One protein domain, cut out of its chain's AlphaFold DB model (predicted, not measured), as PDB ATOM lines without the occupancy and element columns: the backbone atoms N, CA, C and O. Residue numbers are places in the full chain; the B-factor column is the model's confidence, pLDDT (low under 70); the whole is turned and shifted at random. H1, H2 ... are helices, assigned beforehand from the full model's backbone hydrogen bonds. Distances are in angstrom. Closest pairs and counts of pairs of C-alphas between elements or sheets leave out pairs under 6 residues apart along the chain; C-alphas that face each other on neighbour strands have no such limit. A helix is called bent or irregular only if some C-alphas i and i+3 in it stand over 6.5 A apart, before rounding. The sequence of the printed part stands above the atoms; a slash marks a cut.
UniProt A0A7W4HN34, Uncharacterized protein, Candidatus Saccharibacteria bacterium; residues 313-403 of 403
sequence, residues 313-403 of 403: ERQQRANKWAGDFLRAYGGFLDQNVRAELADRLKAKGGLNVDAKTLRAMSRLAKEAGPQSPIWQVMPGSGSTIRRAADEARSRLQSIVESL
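Overview. This is residues 313 to 403 of the 403 residues of an uncharacterized protein of Candidatus Saccharibacteria bacterium (UniProt A0A7W4HN34). Four longer helices, H1, H2, H3 and H5, run roughly along the length of an elongated body: H2 folds back beside the later part of H1 with few contacts, H3 packs on another part of H1, and H5 runs back along H3. H5 is shifted lengthwise, and its first half, the short H4 and the loop between them make one end of the body, while the first residues of H1 make the other. The printed part has 91 residues with five named helices, in the order H1, H2, H3, H4, H5, and no named strand, and its class is all helix. It is compact, with a radius of gyration of the C-alphas of 13.5 A, and spans 45 by 25 by 20 A.

Along the chain. H1 covers residues 313 to 332, beginning at C-alpha 313 at (92.004, 132.976, 176.762), and is 29.6 A long from first to last C-alpha. It has a kink of 30 degrees near residue 326 and is irregular, with C-alphas 328 and 331 7.2 A apart. H2 is residues 335 to 346, 16.9 A, and H3 is residues 355 to 367, 18.4 A, beginning at C-alpha 355 at (89.650, 146.144, 170.679). H4 is residues 373 to 376, 5.4 A. H5 is residues 384 to 401, 25.9 A, ending at C-alpha 401 at (76.372, 151.726, 174.859).

Arrangement. H1 and H2 form a helical hairpin, at a shallow tilt of 24 degrees, opposite ways. They only just touch, with 3 pairs of C-alphas within 8 A, the closest being Gly 330 and Arg 338 at 6.1 A. H1 touches H3 with residues 318 to 325 alone, at a steep tilt of 43 degrees, the same way; the closest C-alphas are those of Ala 322 and Leu 358, 7.2 A. H3 touches residues 392 to 399 of H5 alone, at a shallow tilt of 23 degrees, opposite ways; the closest C-alphas are those of Thr 357 and Ile 399, 6.2 A. H4 touches residues 385 to 392 of H5 alone, the C-alphas of Ile 374 and Ala 389 being closest at 5.1 A. H5 is close to but not clearly touching H2, with the C-alphas of Leu 341 and Val 400 closest at 7.7 A. H2 is apart from H3 and H4. Helix packing is mostly aligned, but only just: 2 of 3 touching pairs with a tilt are shallow. In H2, H3 and H5 every O i to N i+4 pair is within hydrogen-bond range, in H1 14 of 16 are, and H4 is too short for such a pair.

Size, cuts and confidence. The C-alphas of Glu 313 and Gly 382 are the two farthest apart, 46.4 A. The printed part has no cut and ends at the chain's last residue, Leu 403. The links H1 to H2 and H3 to H4 are tight, the other two are short, and none is long. The mean pLDDT of the printed part is 86.3, and residues 348 to 350 and 379 to 382 are under 70.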
ATOM      1  N   GLU A 313      91.441 132.510 175.488       82.94
ATOM      2  CA  GLU A 313      92.004 132.976 176.762       82.94
ATOM      3  C   GLU A 313      92.322 134.487 176.720       82.94
ATOM      4  O   GLU A 313      92.136 135.191 177.715       82.94
ATOM      5  N   ARG A 314      92.724 135.025 175.555       81.00
ATOM      6  CA  ARG A 314      92.874 136.481 175.361       81.00
ATOM      7  C   ARG A 314      91.529 137.200 175.523       81.00
ATOM      8  O   ARG A 314      91.474 138.211 176.222       81.00
ATOM      9  N   GLN A 315      90.455 136.663 174.940       84.00
ATOM     10  CA  GLN A 315      89.114 137.242 175.081       84.00
ATOM     11  C   GLN A 315      88.604 137.168 176.527       84.00
ATOM     12  O   GLN A 315      88.008 138.121 177.021       84.00
ATOM     13  N   GLN A 316      88.875 136.074 177.244       85.69
ATOM     14  CA  GLN A 316      88.517 135.955 178.661       85.69
ATOM     15  C   GLN A 316      89.216 137.013 179.525       85.69
ATOM     16  O   GLN A 316      88.571 137.631 180.373       85.69
ATOM     17  N   ARG A 317      90.508 137.278 179.284       86.62
ATOM     18  CA  ARG A 317      91.239 138.357 179.974       86.62
ATOM     19  C   ARG A 317      90.657 139.735 179.656       86.62
ATOM     20  O   ARG A 317      90.479 140.531 180.574       86.62
ATOM     21  N   ALA A 318      90.321 139.997 178.392       88.00
ATOM     22  CA  ALA A 318      89.677 141.242 177.973       88.00
ATOM     23  C   ALA A 318      88.315 141.446 178.653       88.00
ATOM     24  O   ALA A 318      88.072 142.497 179.242       88.00
ATOM     25  N   ASN A 319      87.463 140.418 178.644       87.69
ATOM     26  CA  ASN A 319      86.153 140.455 179.293       87.69
ATOM     27  C   ASN A 319      86.280 140.664 180.809       87.69
ATOM     28  O   ASN A 319      85.522 141.445 181.380       87.69
ATOM     29  N   LYS A 320      87.254 140.014 181.465       89.56
ATOM     30  CA  LYS A 320      87.527 140.228 182.893       89.56
ATOM     31  C   LYS A 320      87.938 141.673 183.166       89.56
ATOM     32  O   LYS A 320      87.368 142.308 184.046       89.56
ATOM     33  N   TRP A 321      88.896 142.196 182.403       91.75
ATOM     34  CA  TRP A 321      89.379 143.564 182.576       91.75
ATOM     35  C   TRP A 321      88.272 144.599 182.357       91.75
ATOM     36  O   TRP A 321      88.137 145.532 183.144       91.75
ATOM     37  N   ALA A 322      87.433 144.406 181.342       91.12
ATOM     38  CA  ALA A 322      86.289 145.274 181.103       91.12
ATOM     39  C   ALA A 322      85.234 145.173 182.217       91.12
ATOM     40  O   ALA A 322      84.683 146.188 182.630       91.12
ATOM     41  N   GLY A 323      84.991 143.978 182.764       90.06
ATOM     42  CA  GLY A 323      84.132 143.810 183.938       90.06
ATOM     43  C   GLY A 323      84.671 144.527 185.180       90.06
ATOM     44  O   GLY A 323      83.906 145.165 185.904       90.06
ATOM     45  N   ASP A 324      85.985 144.473 185.406       91.44
ATOM     46  CA  ASP A 324      86.656 145.188 186.497       91.44
ATOM     47  C   ASP A 324      86.564 146.716 186.294       91.44
ATOM     48  O   ASP A 324      86.239 147.450 187.229       91.44
ATOM     49  N   PHE A 325      86.751 147.195 185.058       93.25
ATOM     50  CA  PHE A 325      86.547 148.594 184.678       93.25
ATOM     51  C   PHE A 325      85.115 149.048 184.990       93.25
ATOM     52  O   PHE A 325      84.904 149.997 185.740       93.25
ATOM     53  N   LEU A 326      84.111 148.338 184.485       91.56
ATOM     54  CA  LEU A 326      82.707 148.689 184.688       91.56
ATOM     55  C   LEU A 326      82.291 148.680 186.159       91.56
ATOM     56  O   LEU A 326      81.461 149.484 186.569       91.56
ATOM     57  N   ARG A 327      82.887 147.812 186.977       90.50
ATOM     58  CA  ARG A 327      82.664 147.810 188.425       90.50
ATOM     59  C   ARG A 327      83.214 149.068 189.093       90.50
ATOM     60  O   ARG A 327      82.583 149.578 190.012       90.50
ATOM     61  N   ALA A 328      84.357 149.570 188.627       92.81
ATOM     62  CA  ALA A 328      84.967 150.792 189.144       92.81
ATOM     63  C   ALA A 328      84.207 152.058 188.713       92.81
ATOM     64  O   ALA A 328      84.053 152.975 189.513       92.81
ATOM     65  N   TYR A 329      83.711 152.100 187.472       91.88
ATOM     66  CA  TYR A 329      83.022 153.275 186.923       91.88
ATOM     67  C   TYR A 329      81.496 153.224 187.032       91.88
ATOM     68  O   TYR A 329      80.834 154.238 186.829       91.88
ATOM     69  N   GLY A 330      80.914 152.075 187.379       88.50
ATOM     70  CA  GLY A 330      79.464 151.876 187.400       88.50
ATOM     71  C   GLY A 330      78.721 152.781 188.381       88.50
ATOM     72  O   GLY A 330      77.531 153.020 188.202       88.50
ATOM     73  N   GLY A 331      79.411 153.324 189.389       89.31
ATOM     74  CA  GLY A 331      78.855 154.333 190.296       89.31
ATOM     75  C   GLY A 331      78.607 155.698 189.644       89.31
ATOM     76  O   GLY A 331      77.839 156.483 190.186       89.31
ATOM     77  N   PHE A 332      79.226 155.971 188.493       90.06
ATOM     78  CA  PHE A 332      79.095 157.231 187.752       90.06
ATOM     79  C   PHE A 332      78.092 157.155 186.598       90.06
ATOM     80  O   PHE A 332      77.868 158.156 185.922       90.06
ATOM     81  N   LEU A 333      77.528 155.971 186.354       88.88
ATOM     82  CA  LEU A 333      76.498 155.751 185.348       88.88
ATOM     83  C   LEU A 333      75.113 156.048 185.919       88.88
ATOM     84  O   LEU A 333      74.863 155.874 187.115       88.88
ATOM     85  N   ASP A 334      74.193 156.414 185.030       86.69
ATOM     86  CA  ASP A 334      72.783 156.549 185.375       86.69
ATOM     87  C   ASP A 334      72.206 155.222 185.880       86.69
ATOM     88  O   ASP A 334      72.626 154.135 185.473       86.69
ATOM     89  N   GLN A 335      71.205 155.304 186.758       86.69
ATOM     90  CA  GLN A 335      70.611 154.131 187.410       86.69
ATOM     91  C   GLN A 335      70.086 153.095 186.403       86.69
ATOM     92  O   GLN A 335      70.305 151.898 186.596       86.69
ATOM     93  N   ASN A 336      69.467 153.550 185.308       87.38
ATOM     94  CA  ASN A 336      68.953 152.674 184.250       87.38
ATOM     95  C   ASN A 336      70.086 151.947 183.513       87.38
ATOM     96  O   ASN A 336      70.042 150.729 183.359       87.38
ATOM     97  N   VAL A 337      71.140 152.678 183.135       86.88
ATOM     98  CA  VAL A 337      72.317 152.116 182.451       86.88
ATOM     99  C   VAL A 337      73.037 151.120 183.359       86.88
ATOM    100  O   VAL A 337      73.452 150.048 182.928       86.88
ATOM    101  N   ARG A 338      73.147 151.435 184.651       86.50
ATOM    102  CA  ARG A 338      73.759 150.558 185.651       86.50
ATOM    103  C   ARG A 338      72.982 149.252 185.841       86.50
ATOM    104  O   ARG A 338      73.611 148.216 186.054       86.50
ATOM    105  N   ALA A 339      71.651 149.288 185.780       86.62
ATOM    106  CA  ALA A 339      70.817 148.090 185.860       86.62
ATOM    107  C   ALA A 339      71.030 147.183 184.637       86.62
ATOM    108  O   ALA A 339      71.350 146.008 184.798       86.62
ATOM    109  N   GLU A 340      70.978 147.752 183.429       84.62
ATOM    110  CA  GLU A 340      71.225 147.015 182.184       84.62
ATOM    111  C   GLU A 340      72.632 146.395 182.155       84.62
ATOM    112  O   GLU A 340      72.828 145.232 181.788       84.62
ATOM    113  N   LEU A 341      73.627 147.150 182.620       85.25
ATOM    114  CA  LEU A 341      75.003 146.689 182.733       85.25
ATOM    115  C   LEU A 341      75.149 145.508 183.699       85.25
ATOM    116  O   LEU A 341      75.919 144.585 183.436       85.25
ATOM    117  N   ALA A 342      74.420 145.521 184.817       84.06
ATOM    118  CA  ALA A 342      74.448 144.439 185.795       84.06
ATOM    119  C   ALA A 342      73.874 143.135 185.223       84.06
ATOM    120  O   ALA A 342      74.422 142.061 185.492       84.06
ATOM    121  N   ASP A 343      72.823 143.220 184.408       84.00
ATOM    122  CA  ASP A 343      72.232 142.062 183.736       84.00
ATOM    123  C   ASP A 343      73.167 141.506 182.652       84.00
ATOM    124  O   ASP A 343      73.410 140.297 182.597       84.00
ATOM    125  N   ARG A 344      73.798 142.387 181.865       79.44
ATOM    126  CA  ARG A 344      74.819 142.011 180.870       79.44
ATOM    127  C   ARG A 344      76.046 141.359 181.507       79.44
ATOM    128  O   ARG A 344      76.538 140.354 181.001       79.44
ATOM    129  N   LEU A 345      76.511 141.864 182.652       81.19
ATOM    130  CA  LEU A 345      77.625 141.275 183.408       81.19
ATOM    131  C   LEU A 345      77.302 139.880 183.970       81.19
ATOM    132  O   LEU A 345      78.218 139.084 184.180       81.19
ATOM    133  N   LYS A 346      76.023 139.573 184.217       80.38
ATOM    134  CA  LYS A 346      75.557 138.251 184.670       80.38
ATOM    135  C   LYS A 346      75.285 137.276 183.522       80.38
ATOM    136  O   LYS A 346      75.172 136.072 183.767       80.38
ATOM    137  N   ALA A 347      75.165 137.755 182.287       80.56
ATOM    138  CA  ALA A 347      74.876 136.910 181.138       80.56
ATOM    139  C   ALA A 347      76.034 135.930 180.855       80.56
ATOM    140  O   ALA A 347      77.207 136.301 180.825       80.56
ATOM    141  N   LYS A 348      75.703 134.658 180.581       62.28
ATOM    142  CA  LYS A 348      76.686 133.583 180.321       62.28
ATOM    143  C   LYS A 348      77.584 133.821 179.092       62.28
ATOM    144  O   LYS A 348      78.594 133.140 178.957       62.28
ATOM    145  N   GLY A 349      77.228 134.764 178.214       66.19
ATOM    146  CA  GLY A 349      78.007 135.130 177.024       66.19
ATOM    147  C   GLY A 349      79.215 136.036 177.296       66.19
ATOM    148  O   GLY A 349      80.084 136.163 176.436       66.19
ATOM    149  N   GLY A 350      79.309 136.629 178.493       69.88
ATOM    150  CA  GLY A 350      80.324 137.632 178.809       69.88
ATOM    151  C   GLY A 350      80.145 138.938 178.023       69.88
ATOM    152  O   GLY A 350      79.236 139.083 177.213       69.88
ATOM    153  N   LEU A 351      81.037 139.898 178.268       78.44
ATOM    154  CA  LEU A 351      80.933 141.272 177.754       78.44
ATOM    155  C   LEU A 351      81.330 141.440 176.267       78.44
ATOM    156  O   LEU A 351      81.286 142.551 175.764       78.44
ATOM    157  N   ASN A 352      81.783 140.360 175.613       77.38
ATOM    158  CA  ASN A 352      82.304 140.289 174.235       77.38
ATOM    159  C   ASN A 352      82.967 141.581 173.708       77.38
ATOM    160  O   ASN A 352      82.583 142.122 172.673       77.38
ATOM    161  N   VAL A 353      83.959 142.086 174.445       84.75
ATOM    162  CA  VAL A 353      84.521 143.421 174.195       84.75
ATOM    163  C   VAL A 353      85.454 143.407 172.998       84.75
ATOM    164  O   VAL A 353      86.351 142.561 172.916       84.75
ATOM    165  N   ASP A 354      85.285 144.378 172.107       88.44
ATOM    166  CA  ASP A 354      86.166 144.578 170.967       88.44
ATOM    167  C   ASP A 354      87.420 145.399 171.342       88.44
ATOM    168  O   ASP A 354      87.541 146.027 172.400       88.44
ATOM    169  N   ALA A 355      88.406 145.415 170.444       88.69
ATOM    170  CA  ALA A 355      89.650 146.144 170.679       88.69
ATOM    171  C   ALA A 355      89.454 147.674 170.743       88.69
ATOM    172  O   ALA A 355      90.258 148.370 171.375       88.69
ATOM    173  N   LYS A 356      88.416 148.214 170.086       91.56
ATOM    174  CA  LYS A 356      88.133 149.654 170.060       91.56
ATOM    175  C   LYS A 356      87.589 150.118 171.408       91.56
ATOM    176  O   LYS A 356      88.092 151.109 171.940       91.56
ATOM    177  N   THR A 357      86.655 149.376 171.988       91.44
ATOM    178  CA  THR A 357      86.071 149.639 173.302       91.44
ATOM    179  C   THR A 357      87.104 149.451 174.406       91.44
ATOM    180  O   THR A 357      87.238 150.330 175.255       91.44
ATOM    181  N   LEU A 358      87.966 148.428 174.332       91.62
ATOM    182  CA  LEU A 358      89.104 148.300 175.259       91.62
ATOM    183  C   LEU A 358      90.047 149.514 175.202       91.62
ATOM    184  O   LEU A 358      90.514 150.009 176.231       91.62
ATOM    185  N   ARG A 359      90.321 150.034 173.998       93.19
ATOM    186  CA  ARG A 359      91.146 151.237 173.823       93.19
ATOM    187  C   ARG A 359      90.456 152.480 174.388       93.19
ATOM    188  O   ARG A 359      91.133 153.304 175.000       93.19
ATOM    189  N   ALA A 360      89.147 152.615 174.197       93.56
ATOM    190  CA  ALA A 360      88.360 153.715 174.749       93.56
ATOM    191  C   ALA A 360      88.348 153.680 176.286       93.56
ATOM    192  O   ALA A 360      88.669 154.686 176.916       93.56
ATOM    193  N   MET A 361      88.112 152.507 176.881       94.50
ATOM    194  CA  MET A 361      88.220 152.277 178.325       94.50
ATOM    195  C   MET A 361      89.610 152.647 178.855       94.50
ATOM    196  O   MET A 361      89.728 153.351 179.853       94.50
ATOM    197  N   SER A 362      90.680 152.232 178.165       91.94
ATOM    198  CA  SER A 362      92.055 152.528 178.587       91.94
ATOM    199  C   SER A 362      92.367 154.025 178.533       91.94
ATOM    200  O   SER A 362      93.024 154.546 179.433       91.94
ATOM    201  N   ARG A 363      91.882 154.736 177.507       94.81
ATOM    202  CA  ARG A 363      92.024 156.197 177.407       94.81
ATOM    203  C   ARG A 363      91.279 156.903 178.528       94.81
ATOM    204  O   ARG A 363      91.882 157.718 179.219       94.81
ATOM    205  N   LEU A 364      90.019 156.533 178.762       94.12
ATOM    206  CA  LEU A 364      89.235 157.118 179.844       94.12
ATOM    207  C   LEU A 364      89.892 156.861 181.204       94.12
ATOM    208  O   LEU A 364      90.004 157.779 181.999       94.12
ATOM    209  N   ALA A 365      90.425 155.658 181.439       92.88
ATOM    210  CA  ALA A 365      91.116 155.345 182.685       92.88
ATOM    211  C   ALA A 365      92.411 156.138 182.908       92.88
ATOM    212  O   ALA A 365      92.766 156.403 184.055       92.88
ATOM    213  N   LYS A 366      93.109 156.523 181.833       92.31
ATOM    214  CA  LYS A 366      94.301 157.379 181.910       92.31
ATOM    215  C   LYS A 366      93.949 158.844 182.154       92.31
ATOM    216  O   LYS A 366      94.647 159.511 182.905       92.31
ATOM    217  N   GLU A 367      92.900 159.337 181.506       91.88
ATOM    218  CA  GLU A 367      92.509 160.751 181.557       91.88
ATOM    219  C   GLU A 367      91.665 161.080 182.797       91.88
ATOM    220  O   GLU A 367      91.862 162.104 183.444       91.88
ATOM    221  N   ALA A 368      90.744 160.189 183.152       90.81
ATOM    222  CA  ALA A 368      89.804 160.338 184.251       90.81
ATOM    223  C   ALA A 368      89.676 159.008 185.003       90.81
ATOM    224  O   ALA A 368      88.641 158.348 184.958       90.81
ATOM    225  N   GLY A 369      90.740 158.625 185.719       91.25
ATOM    226  CA  GLY A 369      90.737 157.451 186.599       91.25
ATOM    227  C   GLY A 369      89.549 157.451 187.577       91.25
ATOM    228  O   GLY A 369      89.024 158.520 187.887       91.25
ATOM    229  N   PRO A 370      89.131 156.299 188.133       87.75
ATOM    230  CA  PRO A 370      87.898 156.211 188.925       87.75
ATOM    231  C   PRO A 370      87.969 156.995 190.248       87.75
ATOM    232  O   PRO A 370      86.945 157.330 190.828       87.75
ATOM    233  N   GLN A 371      89.178 157.322 190.716       87.56
ATOM    234  CA  GLN A 371      89.421 158.164 191.897       87.56
ATOM    235  C   GLN A 371      89.596 159.652 191.556       87.56
ATOM    236  O   GLN A 371      89.870 160.461 192.438       87.56
ATOM    237  N   SER A 372      89.485 160.024 190.279       88.44
ATOM    238  CA  SER A 372      89.681 161.403 189.844       88.44
ATOM    239  C   SER A 372      88.620 162.325 190.460       88.44
ATOM    240  O   SER A 372      87.431 161.984 190.439       88.44
ATOM    241  N   PRO A 373      88.996 163.526 190.943       86.12
ATOM    242  CA  PRO A 373      88.039 164.506 191.457       86.12
ATOM    243  C   PRO A 373      87.034 164.963 190.391       86.12
ATOM    244  O   PRO A 373      85.958 165.445 190.733       86.12
ATOM    245  N   ILE A 374      87.352 164.753 189.107       89.56
ATOM    246  CA  ILE A 374      86.483 165.025 187.956       89.56
ATOM    247  C   ILE A 374      85.108 164.350 188.121       89.56
ATOM    248  O   ILE A 374      84.091 164.933 187.755       89.56
ATOM    249  N   TRP A 375      85.044 163.171 188.748       89.88
ATOM    250  CA  TRP A 375      83.786 162.448 188.944       89.88
ATOM    251  C   TRP A 375      82.858 163.066 190.000       89.88
ATOM    252  O   TRP A 375      81.647 162.843 189.945       89.88
ATOM    253  N   GLN A 376      83.394 163.875 190.922       86.19
ATOM    254  CA  GLN A 376      82.620 164.546 191.980       86.19
ATOM    255  C   GLN A 376      82.029 165.893 191.544       86.19
ATOM    256  O   GLN A 376      81.229 166.496 192.257       86.19
ATOM    257  N   VAL A 377      82.403 166.384 190.364       86.12
ATOM    258  CA  VAL A 377      81.939 167.676 189.862       86.12
ATOM    259  C   VAL A 377      80.495 167.533 189.394       86.12
ATOM    260  O   VAL A 377      80.216 166.767 188.476       86.12
ATOM    261  N   MET A 378      79.549 168.247 190.006       73.94
ATOM    262  CA  MET A 378      78.140 168.199 189.580       73.94
ATOM    263  C   MET A 378      77.983 168.613 188.096       73.94
ATOM    264  O   MET A 378      78.863 169.293 187.585       73.94
ATOM    265  N   PRO A 379      76.919 168.213 187.376       65.50
ATOM    266  CA  PRO A 379      76.649 168.623 185.981       65.50
ATOM    267  C   PRO A 379      76.012 170.028 185.882       65.50
ATOM    268  O   PRO A 379      75.141 170.350 186.689       65.50
ATOM    269  N   GLY A 380      76.485 170.934 185.003       65.31
ATOM    270  CA  GLY A 380      76.046 172.363 184.919       65.31
ATOM    271  C   GLY A 380      77.119 173.371 184.432       65.31
ATOM    272  O   GLY A 380      78.225 172.965 184.095       65.31
ATOM    273  N   SER A 381      76.837 174.682 184.373       61.41
ATOM    274  CA  SER A 381      77.669 175.640 183.609       61.41
ATOM    275  C   SER A 381      78.872 176.251 184.356       61.41
ATOM    276  O   SER A 381      78.716 176.784 185.452       61.41
ATOM    277  N   GLY A 382      80.042 176.294 183.691       65.25
ATOM    278  CA  GLY A 382      80.953 177.451 183.771       65.25
ATOM    279  C   GLY A 382      82.466 177.198 183.833       65.25
ATOM    280  O   GLY A 382      83.225 178.064 183.409       65.25
ATOM    281  N   SER A 383      82.943 176.050 184.331       79.06
ATOM    282  CA  SER A 383      84.384 175.837 184.573       79.06
ATOM    283  C   SER A 383      85.015 174.782 183.661       79.06
ATOM    284  O   SER A 383      84.377 173.809 183.258       79.06
ATOM    285  N   THR A 384      86.310 174.939 183.369       83.12
ATOM    286  CA  THR A 384      87.106 174.002 182.554       83.12
ATOM    287  C   THR A 384      87.076 172.580 183.117       83.12
ATOM    288  O   THR A 384      86.979 171.610 182.370       83.12
ATOM    289  N   ILE A 385      87.093 172.458 184.447       83.94
ATOM    290  CA  ILE A 385      87.020 171.177 185.162       83.94
ATOM    291  C   ILE A 385      85.652 170.516 184.945       83.94
ATOM    292  O   ILE A 385      85.572 169.301 184.779       83.94
ATOM    293  N   ARG A 386      84.574 171.303 184.893       86.12
ATOM    294  CA  ARG A 386      83.225 170.786 184.651       86.12
ATOM    295  C   ARG A 386      83.051 170.287 183.228       86.12
ATOM    296  O   ARG A 386      82.540 169.194 183.040       86.12
ATOM    297  N   ARG A 387      83.590 171.014 182.244       88.06
ATOM    298  CA  ARG A 387      83.630 170.543 180.854       88.06
ATOM    299  C   ARG A 387      84.362 169.204 180.729       88.06
ATOM    300  O   ARG A 387      83.868 168.312 180.050       88.06
ATOM    301  N   ALA A 388      85.494 169.045 181.417       89.00
ATOM    302  CA  ALA A 388      86.217 167.774 181.461       89.00
ATOM    303  C   ALA A 388      85.402 166.656 182.142       89.00
ATOM    304  O   ALA A 388      85.459 165.507 181.710       89.00
ATOM    305  N   ALA A 389      84.615 166.984 183.173       90.06
ATOM    306  CA  ALA A 389      83.722 166.035 183.839       90.06
ATOM    307  C   ALA A 389      82.564 165.578 182.953       90.06
ATOM    308  O   ALA A 389      82.297 164.379 182.864       90.06
ATOM    309  N   ASP A 390      81.913 166.509 182.263       89.50
ATOM    310  CA  ASP A 390      80.816 166.196 181.351       89.50
ATOM    311  C   ASP A 390      81.320 165.383 180.148       89.50
ATOM    312  O   ASP A 390      80.693 164.402 179.748       89.50
ATOM    313  N   GLU A 391      82.512 165.701 179.632       91.00
ATOM    314  CA  GLU A 391      83.162 164.915 178.583       91.00
ATOM    315  C   GLU A 391      83.531 163.499 179.058       91.00
ATOM    316  O   GLU A 391      83.283 162.525 178.345       91.00
ATOM    317  N   ALA A 392      84.073 163.350 180.272       92.44
ATOM    318  CA  ALA A 392      84.388 162.041 180.845       92.44
ATOM    319  C   ALA A 392      83.130 161.176 181.040       92.44
ATOM    320  O   ALA A 392      83.150 159.987 180.714       92.44
ATOM    321  N   ARG A 393      82.023 161.771 181.504       91.06
ATOM    322  CA  ARG A 393      80.720 161.097 181.646       91.06
ATOM    323  C   ARG A 393      80.144 160.668 180.305       91.06
ATOM    324  O   ARG A 393      79.747 159.515 180.161       91.06
ATOM    325  N   SER A 394      80.165 161.557 179.313       90.94
ATOM    326  CA  SER A 394      79.686 161.251 177.962       90.94
ATOM    327  C   SER A 394      80.492 160.116 177.320       90.94
ATOM    328  O   SER A 394      79.927 159.178 176.761       90.94
ATOM    329  N   ARG A 395      81.823 160.131 177.468       92.88
ATOM    330  CA  ARG A 395      82.687 159.039 176.995       92.88
ATOM    331  C   ARG A 395      82.406 157.725 177.724       92.88
ATOM    332  O   ARG A 395      82.409 156.678 177.083       92.88
ATOM    333  N   LEU A 396      82.161 157.768 179.035       93.44
ATOM    334  CA  LEU A 396      81.802 156.585 179.815       93.44
ATOM    335  C   LEU A 396      80.476 155.976 179.338       93.44
ATOM    336  O   LEU A 396      80.418 154.768 179.126       93.44
ATOM    337  N   GLN A 397      79.446 156.799 179.123       91.12
ATOM    338  CA  GLN A 397      78.161 156.354 178.574       91.12
ATOM    339  C   GLN A 397      78.338 155.726 177.187       91.12
ATOM    340  O   GLN A 397      77.915 154.594 176.977       91.12
ATOM    341  N   SER A 398      79.065 156.387 176.281       90.94
ATOM    342  CA  SER A 398      79.321 155.864 174.931       90.94
ATOM    343  C   SER A 398      80.060 154.518 174.935       90.94
ATOM    344  O   SER A 398      79.765 153.644 174.122       90.94
ATOM    345  N   ILE A 399      81.003 154.320 175.862       91.50
ATOM    346  CA  ILE A 399      81.674 153.025 176.055       91.50
ATOM    347  C   ILE A 399      80.659 151.954 176.456       91.50
ATOM    348  O   ILE A 399      80.716 150.849 175.925       91.50
ATOM    349  N   VAL A 400      79.746 152.264 177.375       89.44
ATOM    350  CA  VAL A 400      78.750 151.298 177.855       89.44
ATOM    351  C   VAL A 400      77.721 150.959 176.781       89.44
ATOM    352  O   VAL A 400      77.389 149.791 176.629       89.44
ATOM    353  N   GLU A 401      77.282 151.937 175.994       87.50
ATOM    354  CA  GLU A 401      76.372 151.726 174.859       87.50
ATOM    355  C   GLU A 401      77.001 150.906 173.723       87.50
ATOM    356  O   GLU A 401      76.289 150.301 172.926       87.50
ATOM    357  N   SER A 402      78.335 150.892 173.627       85.00
ATOM    358  CA  SER A 402      79.064 150.122 172.609       85.00
ATOM    359  C   SER A 402      79.265 148.640 172.951       85.00
ATOM    360  O   SER A 402      79.773 147.893 172.112       85.00
ATOM    361  N   LEU A 403      78.925 148.241 174.180       83.38
ATOM    362  CA  LEU A 403      78.939 146.857 174.661       83.38
ATOM    363  C   LEU A 403      77.604 146.176 174.365       83.38
ATOM    364  O   LEU A 403      77.584 144.928 174.312       83.38
TER     365      LEU A 403